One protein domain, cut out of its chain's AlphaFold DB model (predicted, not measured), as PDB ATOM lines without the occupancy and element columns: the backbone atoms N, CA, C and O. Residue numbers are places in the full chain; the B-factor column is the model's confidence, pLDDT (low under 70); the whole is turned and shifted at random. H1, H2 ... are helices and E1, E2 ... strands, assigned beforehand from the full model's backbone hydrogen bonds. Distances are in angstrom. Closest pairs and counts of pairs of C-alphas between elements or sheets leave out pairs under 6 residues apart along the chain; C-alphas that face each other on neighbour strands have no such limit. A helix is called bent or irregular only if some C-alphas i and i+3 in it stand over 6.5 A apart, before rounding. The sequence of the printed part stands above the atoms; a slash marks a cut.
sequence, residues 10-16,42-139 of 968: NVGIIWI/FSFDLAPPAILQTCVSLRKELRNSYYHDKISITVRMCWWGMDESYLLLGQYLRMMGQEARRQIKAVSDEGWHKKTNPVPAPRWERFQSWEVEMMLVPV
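AT A GLANCE: This is residues 10 to 16 and 42 to 139 of the 968 residues of an uncharacterized protein of Zymoseptoria tritici (strain CBS 115943 / IPO323) (UniProt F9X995). A strongly twisted sheet of five short strands makes the core, with H3 and H4 packed on it and the hairpin of E4 and E5 along one edge. H1 and H2 carry the model toward one end of its long axis, H2 only grazing the sheet, while the loop of residues 109 to 122 reaches to the other end. The printed part has 105 residues, with four named helices and five named strands in the order E1 H1 H2 E2 H3 H4 E3 E4 E5. The mixed sheet runs E1 E2 E3 E5 E4, and the class is mixed, helices and strands. The whole is compact, with a radius of gyration of the C-alphas of 14.9 A, yet elongated, spanning 50 by 28 by 25 A.

HOW THE PARTS SIT: In the sheet E1, residues 10 to 13, is parallel to E2, residues 71 to 75, with N 11 and O 72 2.8 A apart. E2 is parallel to E3, residues 105 to 108, with N 107 and O 73 at 2.8 A. E5, residues 132 to 138, is staggered: its residues 136 to 138 pair in parallel with E3, N 137 and O 106 at 2.9 A, and its residues 132 to 136 pair with E4, residues 123 to 127, in an antiparallel hairpin, N 136 and O 123 at 2.8 A. E2, H3, residues 84 to 95, H4, residues 98 to 103, and E3 form a strand-helix-strand unit, two parallel neighbour strands with helices between, and its crossover is right-handed. H3 is on the sheet at a height of 8.2 A, only just over E2 with 3 of its 12 C-alphas. H4 is on the sheet at 6.6 A; its closest C-alphas to E5 are Arg 102 and Met 134, 5.7 A. H2, residues 58 to 69, touches H4 with residues 63 to 68 alone, the closest C-alphas being Asn 64 and Ala 100, 5.0 A. H1, residues 50 to 54, touches H2, the closest C-alphas being Leu 52 and Arg 59, 5.0 A, and is not on the sheet. Every O i to N i+4 pair is within hydrogen-bond range in H1, against 5 of 8 in H2, 7 of 8 in H3 and 1 of 2 in H4.

IN THESE COORDINATES: E1 begins at C-alpha 10, (131.880, 149.746, 88.887). H3 is 16.5 A long and H2 16.1 A; H2 is irregular, but only just, with C-alphas 61 and 64 6.6 A apart. E5, 18.0 A, ends at C-alpha 138, (140.431, 137.076, 89.629). E2 spans 13.1 A, E4 12.5 A, E3 10.1 A, E1 9.5 A, H4 9.4 A and H1 6.6 A.

THE WHOLE: The two C-alphas farthest apart, of Cys 55 and Thr 116, are 51.3 A apart. Residues 17 to 41 are not printed, and C-alphas 16 and 42 across the cut are 13.2 A apart. E3 to E4 is a long link of 14 residues. Mean pLDDT of the printed part is 71.0; 33 residues are under 70, among them 10 to 16, 76 to 85 and 109 to 117.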
ATOM      1  N   ASN A  10     131.615 151.134  89.249       66.50
ATOM      2  CA  ASN A  10     131.880 149.746  88.887       66.50
ATOM      3  C   ASN A  10     131.197 149.451  87.546       66.50
ATOM      4  O   ASN A  10     129.971 149.437  87.454       66.50
ATOM      5  N   VAL A  11     131.985 149.241  86.491       68.56
ATOM      6  CA  VAL A  11     131.492 148.915  85.146       68.56
ATOM      7  C   VAL A  11     131.452 147.394  85.000       68.56
ATOM      8  O   VAL A  11     132.359 146.775  84.443       68.56
ATOM      9  N   GLY A  12     130.413 146.777  85.559       59.19
ATOM     10  CA  GLY A  12     130.185 145.339  85.442       59.19
ATOM     11  C   GLY A  12     129.482 144.965  84.139       59.19
ATOM     12  O   GLY A  12     128.372 145.428  83.882       59.19
ATOM     13  N   ILE A  13     130.078 144.070  83.346       54.56
ATOM     14  CA  ILE A  13     129.316 143.280  82.372       54.56
ATOM     15  C   ILE A  13     128.786 142.051  83.112       54.56
ATOM     16  O   ILE A  13     129.529 141.107  83.381       54.56
ATOM     17  N   ILE A  14     127.493 142.071  83.435       42.06
ATOM     18  CA  ILE A  14     126.749 140.899  83.904       42.06
ATOM     19  C   ILE A  14     125.826 140.465  82.769       42.06
ATOM     20  O   ILE A  14     124.938 141.212  82.364       42.06
ATOM     21  N   TRP A  15     126.049 139.258  82.257       36.22
ATOM     22  CA  TRP A  15     125.152 138.611  81.306       36.22
ATOM     23  C   TRP A  15     124.167 137.720  82.068       36.22
ATOM     24  O   TRP A  15     124.562 137.015  82.999       36.22
ATOM     25  N   ILE A  16     122.890 137.765  81.685       30.42
ATOM     26  CA  ILE A  16     121.830 136.922  82.253       30.42
ATOM     27  C   ILE A  16     121.598 135.764  81.284       30.42
ATOM     28  O   ILE A  16     121.293 135.987  80.114       30.42
ATOM     29  N   PHE A  42     123.015 148.434  86.020       44.66
ATOM     30  CA  PHE A  42     124.089 149.409  85.802       44.66
ATOM     31  C   PHE A  42     123.808 150.332  84.597       44.66
ATOM     32  O   PHE A  42     123.617 149.870  83.469       44.66
ATOM     33  N   SER A  43     123.814 151.655  84.819       40.81
ATOM     34  CA  SER A  43     123.651 152.645  83.741       40.81
ATOM     35  C   SER A  43     124.935 152.798  82.926       40.81
ATOM     36  O   SER A  43     126.000 153.094  83.470       40.81
ATOM     37  N   PHE A  44     124.828 152.689  81.600       51.25
ATOM     38  CA  PHE A  44     125.940 152.842  80.654       51.25
ATOM     39  C   PHE A  44     126.330 154.314  80.389       51.25
ATOM     40  O   PHE A  44     126.699 154.680  79.272       51.25
ATOM     41  N   ASP A  45     126.317 155.165  81.420       57.56
ATOM     42  CA  ASP A  45     126.828 156.544  81.369       57.56
ATOM     43  C   ASP A  45     128.369 156.563  81.394       57.56
ATOM     44  O   ASP A  45     129.017 157.095  82.303       57.56
ATOM     45  N   LEU A  46     128.962 155.971  80.354       64.88
ATOM     46  CA  LEU A  46     130.400 155.859  80.079       64.88
ATOM     47  C   LEU A  46     130.995 157.160  79.496       64.88
ATOM     48  O   LEU A  46     131.983 157.148  78.760       64.88
ATOM     49  N   ALA A  47     130.405 158.310  79.822       72.44
ATOM     50  CA  ALA A  47     130.996 159.607  79.529       72.44
ATOM     51  C   ALA A  47     132.093 159.926  80.568       72.44
ATOM     52  O   ALA A  47     131.827 159.837  81.773       72.44
ATOM     53  N   PRO A  48     133.312 160.329  80.154       70.12
ATOM     54  CA  PRO A  48     134.304 160.857  81.087       70.12
ATOM     55  C   PRO A  48     133.791 162.163  81.724       70.12
ATOM     56  O   PRO A  48     133.158 162.953  81.016       70.12
ATOM     57  N   PRO A  49     134.083 162.445  83.010       76.75
ATOM     58  CA  PRO A  49     133.699 163.700  83.657       76.75
ATOM     59  C   PRO A  49     134.118 164.933  82.847       76.75
ATOM     60  O   PRO A  49     135.205 164.959  82.267       76.75
ATOM     61  N   ALA A  50     133.284 165.977  82.840       77.19
ATOM     62  CA  ALA A  50     133.496 167.172  82.014       77.19
ATOM     63  C   ALA A  50     134.874 167.836  82.232       77.19
ATOM     64  O   ALA A  50     135.472 168.334  81.282       77.19
ATOM     65  N   ILE A  51     135.429 167.764  83.448       77.62
ATOM     66  CA  ILE A  51     136.776 168.265  83.775       77.62
ATOM     67  C   ILE A  51     137.907 167.553  83.005       77.62
ATOM     68  O   ILE A  51     138.904 168.185  82.667       77.62
ATOM     69  N   LEU A  52     137.740 166.277  82.634       75.94
ATOM     70  CA  LEU A  52     138.677 165.563  81.754       75.94
ATOM     71  C   LEU A  52     138.437 165.877  80.267       75.94
ATOM     72  O   LEU A  52     139.284 165.579  79.421       75.94
ATOM     73  N   GLN A  53     137.300 166.480  79.916       76.31
ATOM     74  CA  GLN A  53     136.982 166.854  78.538       76.31
ATOM     75  C   GLN A  53     137.576 168.215  78.145       76.31
ATOM     76  O   GLN A  53     137.904 168.388  76.975       76.31
ATOM     77  N   THR A  54     137.795 169.147  79.081       79.38
ATOM     78  CA  THR A  54     138.230 170.528  78.780       79.38
ATOM     79  C   THR A  54     139.709 170.653  78.379       79.38
ATOM     80  O   THR A  54     140.027 170.751  77.195       79.38
ATOM     81  N   CYS A  55     140.629 170.678  79.346       81.31
ATOM     82  CA  CYS A  55     142.028 171.070  79.148       81.31
ATOM     83  C   CYS A  55     142.950 169.867  78.887       81.31
ATOM     84  O   CYS A  55     142.851 168.842  79.557       81.31
ATOM     85  N   VAL A  56     143.901 170.003  77.953       78.62
ATOM     86  CA  VAL A  56     144.882 168.947  77.635       78.62
ATOM     87  C   VAL A  56     145.816 168.649  78.813       78.62
ATOM     88  O   VAL A  56     146.108 167.479  79.047       78.62
ATOM     89  N   SER A  57     146.244 169.660  79.576       75.19
ATOM     90  CA  SER A  57     147.114 169.473  80.749       75.19
ATOM     91  C   SER A  57     146.387 168.717  81.864       75.19
ATOM     92  O   SER A  57     146.853 167.661  82.285       75.19
ATOM     93  N   LEU A  58     145.174 169.155  82.230       75.88
ATOM     94  CA  LEU A  58     144.327 168.441  83.196       75.88
ATOM     95  C   LEU A  58     144.012 167.008  82.726       75.88
ATOM     96  O   LEU A  58     144.003 166.082  83.528       75.88
ATOM     97  N   ARG A  59     143.827 166.788  81.416       81.81
ATOM     98  CA  ARG A  59     143.629 165.453  80.818       81.81
ATOM     99  C   ARG A  59     144.915 164.607  80.731       81.81
ATOM    100  O   ARG A  59     144.825 163.431  80.386       81.81
ATOM    101  N   LYS A  60     146.100 165.149  81.020       80.25
ATOM    102  CA  LYS A  60     147.318 164.346  81.246       80.25
ATOM    103  C   LYS A  60     147.456 163.972  82.721       80.25
ATOM    104  O   LYS A  60     147.710 162.815  83.024       80.25
ATOM    105  N   GLU A  61     147.242 164.940  83.603       83.81
ATOM    106  CA  GLU A  61     147.485 164.838  85.044       83.81
ATOM    107  C   GLU A  61     146.362 164.094  85.789       83.81
ATOM    108  O   GLU A  61     146.577 163.025  86.351       83.81
ATOM    109  N   LEU A  62     145.126 164.599  85.712       83.94
ATOM    110  CA  LEU A  62     143.963 164.090  86.457       83.94
ATOM    111  C   LEU A  62     143.367 162.799  85.877       83.94
ATOM    112  O   LEU A  62     142.471 162.193  86.462       83.94
ATOM    113  N   ARG A  63     143.802 162.407  84.677       82.69
ATOM    114  CA  ARG A  63     143.221 161.283  83.935       82.69
ATOM    115  C   ARG A  63     143.617 159.939  84.534       82.69
ATOM    116  O   ARG A  63     142.773 159.059  84.646       82.69
ATOM    117  N   ASN A  64     144.889 159.795  84.884       80.94
ATOM    118  CA  ASN A  64     145.462 158.543  85.362       80.94
ATOM    119  C   ASN A  64     144.885 158.157  86.734       80.94
ATOM    120  O   ASN A  64     144.297 157.085  86.859       80.94
ATOM    121  N   SER A  65     144.910 159.080  87.704       83.12
ATOM    122  CA  SER A  65     144.262 158.900  89.012       83.12
ATOM    123  C   SER A  65     142.761 158.630  88.886       83.12
ATOM    124  O   SER A  65     142.279 157.630  89.408       83.12
ATOM    125  N   TYR A  66     142.016 159.417  88.097       86.38
ATOM    126  CA  TYR A  66     140.582 159.162  87.899       86.38
ATOM    127  C   TYR A  66     140.281 157.726  87.426       86.38
ATOM    128  O   TYR A  66     139.362 157.090  87.943       86.38
ATOM    129  N   TYR A  67     141.052 157.189  86.476       84.62
ATOM    130  CA  TYR A  67     140.824 155.832  85.965       84.62
ATOM    131  C   TYR A  67     141.366 154.712  86.864       84.62
ATOM    132  O   TYR A  67     140.843 153.604  86.793       84.62
ATOM    133  N   HIS A  68     142.339 154.990  87.733       83.31
ATOM    134  CA  HIS A  68     142.833 154.046  88.743       83.31
ATOM    135  C   HIS A  68     141.947 153.979  90.001       83.31
ATOM    136  O   HIS A  68     141.776 152.908  90.594       83.31
ATOM    137  N   ASP A  69     141.396 155.120  90.420       82.19
ATOM    138  CA  ASP A  69     140.716 155.278  91.710       82.19
ATOM    139  C   ASP A  69     139.188 155.215  91.592       82.19
ATOM    140  O   ASP A  69     138.517 154.789  92.532       82.19
ATOM    141  N   LYS A  70     138.620 155.646  90.456       84.25
ATOM    142  CA  LYS A  70     137.166 155.836  90.298       84.25
ATOM    143  C   LYS A  70     136.509 154.953  89.238       84.25
ATOM    144  O   LYS A  70     135.285 154.989  89.148       84.25
ATOM    145  N   ILE A  71     137.258 154.160  88.470       82.31
ATOM    146  CA  ILE A  71     136.707 153.173  87.528       82.31
ATOM    147  C   ILE A  71     137.253 151.781  87.860       82.31
ATOM    148  O   ILE A  71     138.458 151.548  87.789       82.31
ATOM    149  N   SER A  72     136.356 150.838  88.150       81.56
ATOM    150  CA  SER A  72     136.651 149.402  88.070       81.56
ATOM    151  C   SER A  72     135.872 148.784  86.909       81.56
ATOM    152  O   SER A  72     134.832 149.311  86.500       81.56
ATOM    153  N   ILE A  73     136.369 147.681  86.347       83.69
ATOM    154  CA  ILE A  73     135.677 146.939  85.284       83.69
ATOM    155  C   ILE A  73     135.570 145.477  85.707       83.69
ATOM    156  O   ILE A  73     136.596 144.825  85.866       83.69
ATOM    157  N   THR A  74     134.354 144.945  85.833       79.25
ATOM    158  CA  THR A  74     134.140 143.516  86.117       79.25
ATOM    159  C   THR A  74     133.722 142.807  84.839       79.25
ATOM    160  O   THR A  74     132.678 143.118  84.260       79.25
ATOM    161  N   VAL A  75     134.529 141.844  84.395       72.81
ATOM    162  CA  VAL A  75     134.309 141.091  83.159       72.81
ATOM    163  C   VAL A  75     133.876 139.664  83.497       72.81
ATOM    164  O   VAL A  75     134.684 138.860  83.961       72.81
ATOM    165  N   ARG A  76     132.603 139.335  83.236       68.62
ATOM    166  CA  ARG A  76     132.125 137.944  83.171       68.62
ATOM    167  C   ARG A  76     132.306 137.405  81.757       68.62
ATOM    168  O   ARG A  76     131.708 137.928  80.818       68.62
ATOM    169  N   MET A  77     133.099 136.346  81.609       53.09
ATOM    170  CA  MET A  77     133.285 135.660  80.329       53.09
ATOM    171  C   MET A  77     132.230 134.570  80.132       53.09
ATOM    172  O   MET A  77     132.390 133.431  80.569       53.09
ATOM    173  N   CYS A  78     131.147 134.914  79.439       46.22
ATOM    174  CA  CYS A  78     130.165 133.947  78.956       46.22
ATOM    175  C   CYS A  78     130.637 133.372  77.610       46.22
ATOM    176  O   CYS A  78     131.026 134.116  76.716       46.22
ATOM    177  N   TRP A  79     130.594 132.047  77.441       46.75
ATOM    178  CA  TRP A  79     131.147 131.361  76.255       46.75
ATOM    179  C   TRP A  79     130.271 131.479  74.987       46.75
ATOM    180  O   TRP A  79     130.568 130.867  73.962       46.75
ATOM    181  N   TRP A  80     129.198 132.273  75.043       40.25
ATOM    182  CA  TRP A  80     128.179 132.405  74.003       40.25
ATOM    183  C   TRP A  80     127.778 133.880  73.856       40.25
ATOM    184  O   TRP A  80     127.233 134.450  74.792       40.25
ATOM    185  N   GLY A  81     128.010 134.482  72.684       50.94
ATOM    186  CA  GLY A  81     127.602 135.867  72.382       50.94
ATOM    187  C   GLY A  81     128.743 136.896  72.369       50.94
ATOM    188  O   GLY A  81     129.791 136.704  72.975       50.94
ATOM    189  N   MET A  82     128.543 137.976  71.606       51.31
ATOM    190  CA  MET A  82     129.434 139.141  71.469       51.31
ATOM    191  C   MET A  82     128.542 140.362  71.200       51.31
ATOM    192  O   MET A  82     128.115 140.596  70.068       51.31
ATOM    193  N   ASP A  83     128.233 141.103  72.259       62.56
ATOM    194  CA  ASP A  83     127.066 141.991  72.319       62.56
ATOM    195  C   ASP A  83     127.356 143.464  72.002       62.56
ATOM    196  O   ASP A  83     128.503 143.919  72.012       62.56
ATOM    197  N   GLU A  84     126.294 144.267  71.845       61.97
ATOM    198  CA  GLU A  84     126.408 145.731  71.827       61.97
ATOM    199  C   GLU A  84     127.128 146.261  73.080       61.97
ATOM    200  O   GLU A  84     127.992 147.125  72.955       61.97
ATOM    201  N   SER A  85     126.883 145.695  74.269       65.00
ATOM    202  CA  SER A  85     127.607 146.050  75.502       65.00
ATOM    203  C   SER A  85     129.114 145.765  75.418       65.00
ATOM    204  O   SER A  85     129.919 146.565  75.895       65.00
ATOM    205  N   TYR A  86     129.515 144.671  74.759       72.00
ATOM    206  CA  TYR A  86     130.924 144.332  74.522       72.00
ATOM    207  C   TYR A  86     131.571 145.305  73.518       72.00
ATOM    208  O   TYR A  86     132.717 145.732  73.686       72.00
ATOM    209  N   LEU A  87     130.827 145.715  72.485       72.81
ATOM    210  CA  LEU A  87     131.271 146.727  71.522       72.81
ATOM    211  C   LEU A  87     131.383 148.122  72.159       72.81
ATOM    212  O   LEU A  87     132.360 148.824  71.897       72.81
ATOM    213  N   LEU A  88     130.432 148.508  73.014       75.62
ATOM    214  CA  LEU A  88     130.416 149.785  73.736       75.62
ATOM    215  C   LEU A  88     131.558 149.880  74.756       75.62
ATOM    216  O   LEU A  88     132.272 150.885  74.763       75.62
ATOM    217  N   LEU A  89     131.811 148.827  75.546       78.88
ATOM    218  CA  LEU A  89     132.976 148.788  76.435       78.88
ATOM    219  C   LEU A  89     134.283 148.889  75.631       78.88
ATOM    220  O   LEU A  89     135.162 149.682  75.969       78.88
ATOM    221  N   GLY A  90     134.377 148.182  74.502       80.31
ATOM    222  CA  GLY A  90     135.504 148.284  73.572       80.31
ATOM    223  C   GLY A  90     135.695 149.664  72.933       80.31
ATOM    224  O   GLY A  90     136.814 150.025  72.565       80.31
ATOM    225  N   GLN A  91     134.635 150.459  72.769       79.44
ATOM    226  CA  GLN A  91     134.737 151.860  72.342       79.44
ATOM    227  C   GLN A  91     135.224 152.751  73.493       79.44
ATOM    228  O   GLN A  91     136.175 153.511  73.310       79.44
ATOM    229  N   TYR A  92     134.642 152.606  74.687       81.06
ATOM    230  CA  TYR A  92     135.036 153.354  75.885       81.06
ATOM    231  C   TYR A  92     136.512 153.139  76.246       81.06
ATOM    232  O   TYR A  92     137.262 154.108  76.366       81.06
ATOM    233  N   LEU A  93     136.964 151.880  76.299       82.19
ATOM    234  CA  LEU A  93     138.366 151.514  76.525       82.19
ATOM    235  C   LEU A  93     139.309 152.227  75.544       82.19
ATOM    236  O   LEU A  93     140.303 152.818  75.965       82.19
ATOM    237  N   ARG A  94     138.988 152.243  74.244       80.94
ATOM    238  CA  ARG A  94     139.811 152.933  73.236       80.94
ATOM    239  C   ARG A  94     139.826 154.455  73.414       80.94
ATOM    240  O   ARG A  94     140.888 155.055  73.262       80.94
ATOM    241  N   MET A  95     138.714 155.078  73.819       77.94
ATOM    242  CA  MET A  95     138.691 156.517  74.134       77.94
ATOM    243  C   MET A  95     139.597 156.892  75.318       77.94
ATOM    244  O   MET A  95     140.099 158.020  75.366       77.94
ATOM    245  N   MET A  96     139.836 155.980  76.268       74.44
ATOM    246  CA  MET A  96     140.624 156.259  77.478       74.44
ATOM    247  C   MET A  96     142.134 156.440  77.233       74.44
ATOM    248  O   MET A  96     142.806 157.043  78.066       74.44
ATOM    249  N   GLY A  97     142.661 156.047  76.068       76.19
ATOM    250  CA  GLY A  97     144.095 156.140  75.758       76.19
ATOM    251  C   GLY A  97     144.909 154.997  76.375       76.19
ATOM    252  O   GLY A  97     144.390 154.190  77.137       76.19
ATOM    253  N   GLN A  98     146.177 154.841  75.985       78.12
ATOM    254  CA  GLN A  98     146.963 153.654  76.361       78.12
ATOM    255  C   GLN A  98     147.393 153.629  77.834       78.12
ATOM    256  O   GLN A  98     147.316 152.574  78.450       78.12
ATOM    257  N   GLU A  99     147.794 154.768  78.398       76.81
ATOM    258  CA  GLU A  99     148.359 154.793  79.752       76.81
ATOM    259  C   GLU A  99     147.289 154.595  80.832       76.81
ATOM    260  O   GLU A  99     147.373 153.655  81.614       76.81
ATOM    261  N   ALA A 100     146.194 155.361  80.784       75.06
ATOM    262  CA  ALA A 100     145.059 155.159  81.685       75.06
ATOM    263  C   ALA A 100     144.489 153.727  81.618       75.06
ATOM    264  O   ALA A 100     144.131 153.168  82.648       75.06
ATOM    265  N   ARG A 101     144.465 153.087  80.434       80.12
ATOM    266  CA  ARG A 101     144.028 151.684  80.283       80.12
ATOM    267  C   ARG A 101     144.856 150.686  81.099       80.12
ATOM    268  O   ARG A 101     144.293 149.691  81.536       80.12
ATOM    269  N   ARG A 102     146.152 150.941  81.308       77.94
ATOM    270  CA  ARG A 102     147.038 150.081  82.116       77.94
ATOM    271  C   ARG A 102     146.805 150.212  83.619       77.94
ATOM    272  O   ARG A 102     147.256 149.353  84.366       77.94
ATOM    273  N   GLN A 103     146.137 151.282  84.045       77.81
ATOM    274  CA  GLN A 103     145.951 151.645  85.450       77.81
ATOM    275  C   GLN A 103     144.524 151.354  85.951       77.81
ATOM    276  O   GLN A 103     144.270 151.433  87.148       77.81
ATOM    277  N   ILE A 104     143.598 150.976  85.060       82.06
ATOM    278  CA  ILE A 104     142.253 150.525  85.436       82.06
ATOM    279  C   ILE A 104     142.338 149.163  86.126       82.06
ATOM    280  O   ILE A 104     142.903 148.210  85.586       82.06
ATOM    281  N   LYS A 105     141.689 149.052  87.287       78.44
ATOM    282  CA  LYS A 105     141.510 147.787  88.005       78.44
ATOM    283  C   LYS A 105     140.424 146.965  87.309       78.44
ATOM    284  O   LYS A 105     139.233 147.248  87.455       78.44
ATOM    285  N   ALA A 106     140.843 145.972  86.528       81.19
ATOM    286  CA  ALA A 106     139.943 145.023  85.889       81.19
ATOM    287  C   ALA A 106     139.867 143.720  86.700       81.19
ATOM    288  O   ALA A 106     140.880 143.138  87.087       81.19
ATOM    289  N   VAL A 107     138.642 143.271  86.959       79.12
ATOM    290  CA  VAL A 107     138.320 142.060  87.711       79.12
ATOM    291  C   VAL A 107     137.753 141.017  86.759       79.12
ATOM    292  O   VAL A 107     136.840 141.312  85.985       79.12
ATOM    293  N   SER A 108     138.257 139.789  86.844       75.12
ATOM    294  CA  SER A 108     137.654 138.633  86.183       75.12
ATOM    295  C   SER A 108     136.820 137.842  87.192       75.12
ATOM    296  O   SER A 108     137.337 137.380  88.208       75.12
ATOM    297  N   ASP A 109     135.521 137.706  86.925       68.38
ATOM    298  CA  ASP A 109     134.620 136.814  87.671       68.38
ATOM    299  C   ASP A 109     134.663 135.450  86.957       68.38
ATOM    300  O   ASP A 109     133.754 135.085  86.205       68.38
ATOM    301  N   GLU A 110     135.803 134.757  87.104       57.25
ATOM    302  CA  GLU A 110     136.000 133.382  86.630       57.25
ATOM    303  C   GLU A 110     135.158 132.464  87.531       57.25
ATOM    304  O   GLU A 110     135.445 132.273  88.710       57.25
ATOM    305  N   GLY A 111     134.024 131.998  87.002       57.34
ATOM    306  CA  GLY A 111     132.940 131.454  87.822       57.34
ATOM    307  C   GLY A 111     133.263 130.137  88.538       57.34
ATOM    308  O   GLY A 111     133.925 129.264  87.983       57.34
ATOM    309  N   TRP A 112     132.704 129.983  89.746       48.72
ATOM    310  CA  TRP A 112     132.613 128.738  90.528       48.72
ATOM    311  C   TRP A 112     133.893 127.879  90.552       48.72
ATOM    312  O   TRP A 112     133.905 126.717  90.134       48.72
ATOM    313  N   HIS A 113     134.976 128.431  91.103       50.56
ATOM    314  CA  HIS A 113     136.142 127.626  91.467       50.56
ATOM    315  C   HIS A 113     135.761 126.574  92.521       50.56
ATOM    316  O   HIS A 113     135.170 126.891  93.552       50.56
ATOM    317  N   LYS A 114     136.156 125.311  92.311       50.53
ATOM    318  CA  LYS A 114     136.110 124.309  93.386       50.53
ATOM    319  C   LYS A 114     137.058 124.742  94.510       50.53
ATOM    320  O   LYS A 114     138.194 125.115  94.224       50.53
ATOM    321  N   LYS A 115     136.616 124.611  95.770       55.94
ATOM    322  CA  LYS A 115     137.326 125.012  97.014       55.94
ATOM    323  C   LYS A 115     138.742 124.404  97.163       55.94
ATOM    324  O   LYS A 115     139.514 124.843  98.003       55.94
ATOM    325  N   THR A 116     139.081 123.408  96.339       55.09
ATOM    326  CA  THR A 116     140.379 122.717  96.238       55.09
ATOM    327  C   THR A 116     141.394 123.370  95.294       55.09
ATOM    328  O   THR A 116     142.563 122.992  95.315       55.09
ATOM    329  N   ASN A 117     140.971 124.276  94.410       59.25
ATOM    330  CA  ASN A 117     141.837 124.835  93.371       59.25
ATOM    331  C   ASN A 117     142.471 126.149  93.861       59.25
ATOM    332  O   ASN A 117     141.741 127.007  94.358       59.25
ATOM    333  N   PRO A 118     143.791 126.358  93.686       71.75
ATOM    334  CA  PRO A 118     144.424 127.617  94.060       71.75
ATOM    335  C   PRO A 118     143.854 128.782  93.243       71.75
ATOM    336  O   PRO A 118     143.523 128.634  92.062       71.75
ATOM    337  N   VAL A 119     143.768 129.952  93.879       69.06
ATOM    338  CA  VAL A 119     143.360 131.203  93.226       69.06
ATOM    339  C   VAL A 119     144.331 131.507  92.076       69.06
ATOM    340  O   VAL A 119     145.545 131.441  92.297       69.06
ATOM    341  N   PRO A 120     143.861 131.838  90.856       72.38
ATOM    342  CA  PRO A 120     144.766 132.197  89.773       72.38
ATOM    343  C   PRO A 120     145.580 133.448  90.132       72.38
ATOM    344  O   PRO A 120     145.087 134.364  90.791       72.38
ATOM    345  N   ALA A 121     146.830 133.520  89.679       76.62
ATOM    346  CA  ALA A 121     147.602 134.753  89.794       76.62
ATOM    347  C   ALA A 121     147.007 135.846  88.875       76.62
ATOM    348  O   ALA A 121     146.526 135.515  87.784       76.62
ATOM    349  N   PRO A 122     147.068 137.140  89.253       79.56
ATOM    350  CA  PRO A 122     146.699 138.232  88.359       79.56
ATOM    351  C   PRO A 122     147.470 138.156  87.037       79.56
ATOM    352  O   PRO A 122     148.695 138.014  87.035       79.56
ATOM    353  N   ARG A 123     146.763 138.253  85.905       79.50
ATOM    354  CA  ARG A 123     147.347 138.062  84.565       79.50
ATOM    355  C   ARG A 123     147.076 139.243  83.646       79.50
ATOM    356  O   ARG A 123     145.998 139.827  83.674       79.50
ATOM    357  N   TRP A 124     148.038 139.571  82.787       80.38
ATOM    358  CA  TRP A 124     147.807 140.496  81.677       80.38
ATOM    359  C   TRP A 124     147.051 139.775  80.562       80.38
ATOM    360  O   TRP A 124     147.546 138.792  80.014       80.38
ATOM    361  N   GLU A 125     145.861 140.265  80.216       77.12
ATOM    362  CA  GLU A 125     145.039 139.707  79.143       77.12
ATOM    363  C   GLU A 125     144.855 140.715  78.002       77.12
ATOM    364  O   GLU A 125     144.600 141.907  78.211       77.12
ATOM    365  N   ARG A 126     145.032 140.229  76.766       78.88
ATOM    366  CA  ARG A 126     145.103 141.058  75.559       78.88
ATOM    367  C   ARG A 126     143.874 140.880  74.674       78.88
ATOM    368  O   ARG A 126     143.806 140.001  73.814       78.88
ATOM    369  N   PHE A 127     142.933 141.801  74.830       77.50
ATOM    370  CA  PHE A 127     141.700 141.892  74.058       77.50
ATOM    371  C   PHE A 127     141.969 142.397  72.637       77.50
ATOM    372  O   PHE A 127     141.883 143.591  72.340       77.50
ATOM    373  N   GLN A 128     142.292 141.459  71.740       71.75
ATOM    374  CA  GLN A 128     142.579 141.720  70.321       71.75
ATOM    375  C   GLN A 128     141.432 142.459  69.606       71.75
ATOM    376  O   GLN A 128     141.679 143.314  68.765       71.75
ATOM    377  N   SER A 129     140.184 142.169  69.984       66.69
ATOM    378  CA  SER A 129     138.946 142.823  69.527       66.69
ATOM    379  C   SER A 129     138.862 144.322  69.849       66.69
ATOM    380  O   SER A 129     138.127 145.059  69.186       66.69
ATOM    381  N   TRP A 130     139.586 144.775  70.874       75.75
ATOM    382  CA  TRP A 130     139.562 146.147  71.384       75.75
ATOM    383  C   TRP A 130     140.906 146.870  71.244       75.75
ATOM    384  O   TRP A 130     140.967 148.070  71.503       75.75
ATOM    385  N   GLU A 131     141.974 146.162  70.861       76.06
ATOM    386  CA  GLU A 131     143.363 146.649  70.891       76.06
ATOM    387  C   GLU A 131     143.765 147.132  72.302       76.06
ATOM    388  O   GLU A 131     144.386 148.184  72.484       76.06
ATOM    389  N   VAL A 132     143.357 146.361  73.318       76.12
ATOM    390  CA  VAL A 132     143.578 146.618  74.751       76.12
ATOM    391  C   VAL A 132     144.403 145.487  75.362       76.12
ATOM    392  O   VAL A 132     144.249 144.325  75.000       76.12
ATOM    393  N   GLU A 133     145.239 145.844  76.326       78.19
ATOM    394  CA  GLU A 133     145.937 144.946  77.242       78.19
ATOM    395  C   GLU A 133     145.666 145.482  78.654       78.19
ATOM    396  O   GLU A 133     145.816 146.685  78.884       78.19
ATOM    397  N   MET A 134     145.171 144.632  79.554       79.69
ATOM    398  CA  MET A 134     144.780 145.005  80.921       79.69
ATOM    399  C   MET A 134     145.147 143.892  81.905       79.69
ATOM    400  O   MET A 134     145.154 142.720  81.529       79.69
ATOM    401  N   MET A 135     145.444 144.247  83.156       82.00
ATOM    402  CA  MET A 135     145.667 143.263  84.213       82.00
ATOM    403  C   MET A 135     144.317 142.824  84.780       82.00
ATOM    404  O   MET A 135     143.584 143.642  85.329       82.00
ATOM    405  N   LEU A 136     144.002 141.538  84.645       81.88
ATOM    406  CA  LEU A 136     142.851 140.904  85.272       81.88
ATOM    407  C   LEU A 136     143.254 140.341  86.634       81.88
ATOM    408  O   LEU A 136     144.122 139.469  86.719       81.88
ATOM    409  N   VAL A 137     142.588 140.810  87.687       83.25
ATOM    410  CA  VAL A 137     142.619 140.195  89.019       83.25
ATOM    411  C   VAL A 137     141.406 139.263  89.135       83.25
ATOM    412  O   VAL A 137     140.281 139.732  88.942       83.25
ATOM    413  N   PRO A 138     141.571 137.960  89.412       75.69
ATOM    414  CA  PRO A 138     140.431 137.076  89.629       75.69
ATOM    415  C   PRO A 138     139.775 137.369  90.984       75.69
ATOM    416  O   PRO A 138     140.465 137.601  91.977       75.69
ATOM    417  N   VAL A 139     138.443 137.327  91.038       75.75
ATOM    418  CA  VAL A 139     137.685 137.364  92.298       75.75
ATOM    419  C   VAL A 139     137.031 136.011  92.526       75.75
ATOM    420  O   VAL A 139     136.187 135.574  91.747       75.75
TER     421      VAL A 139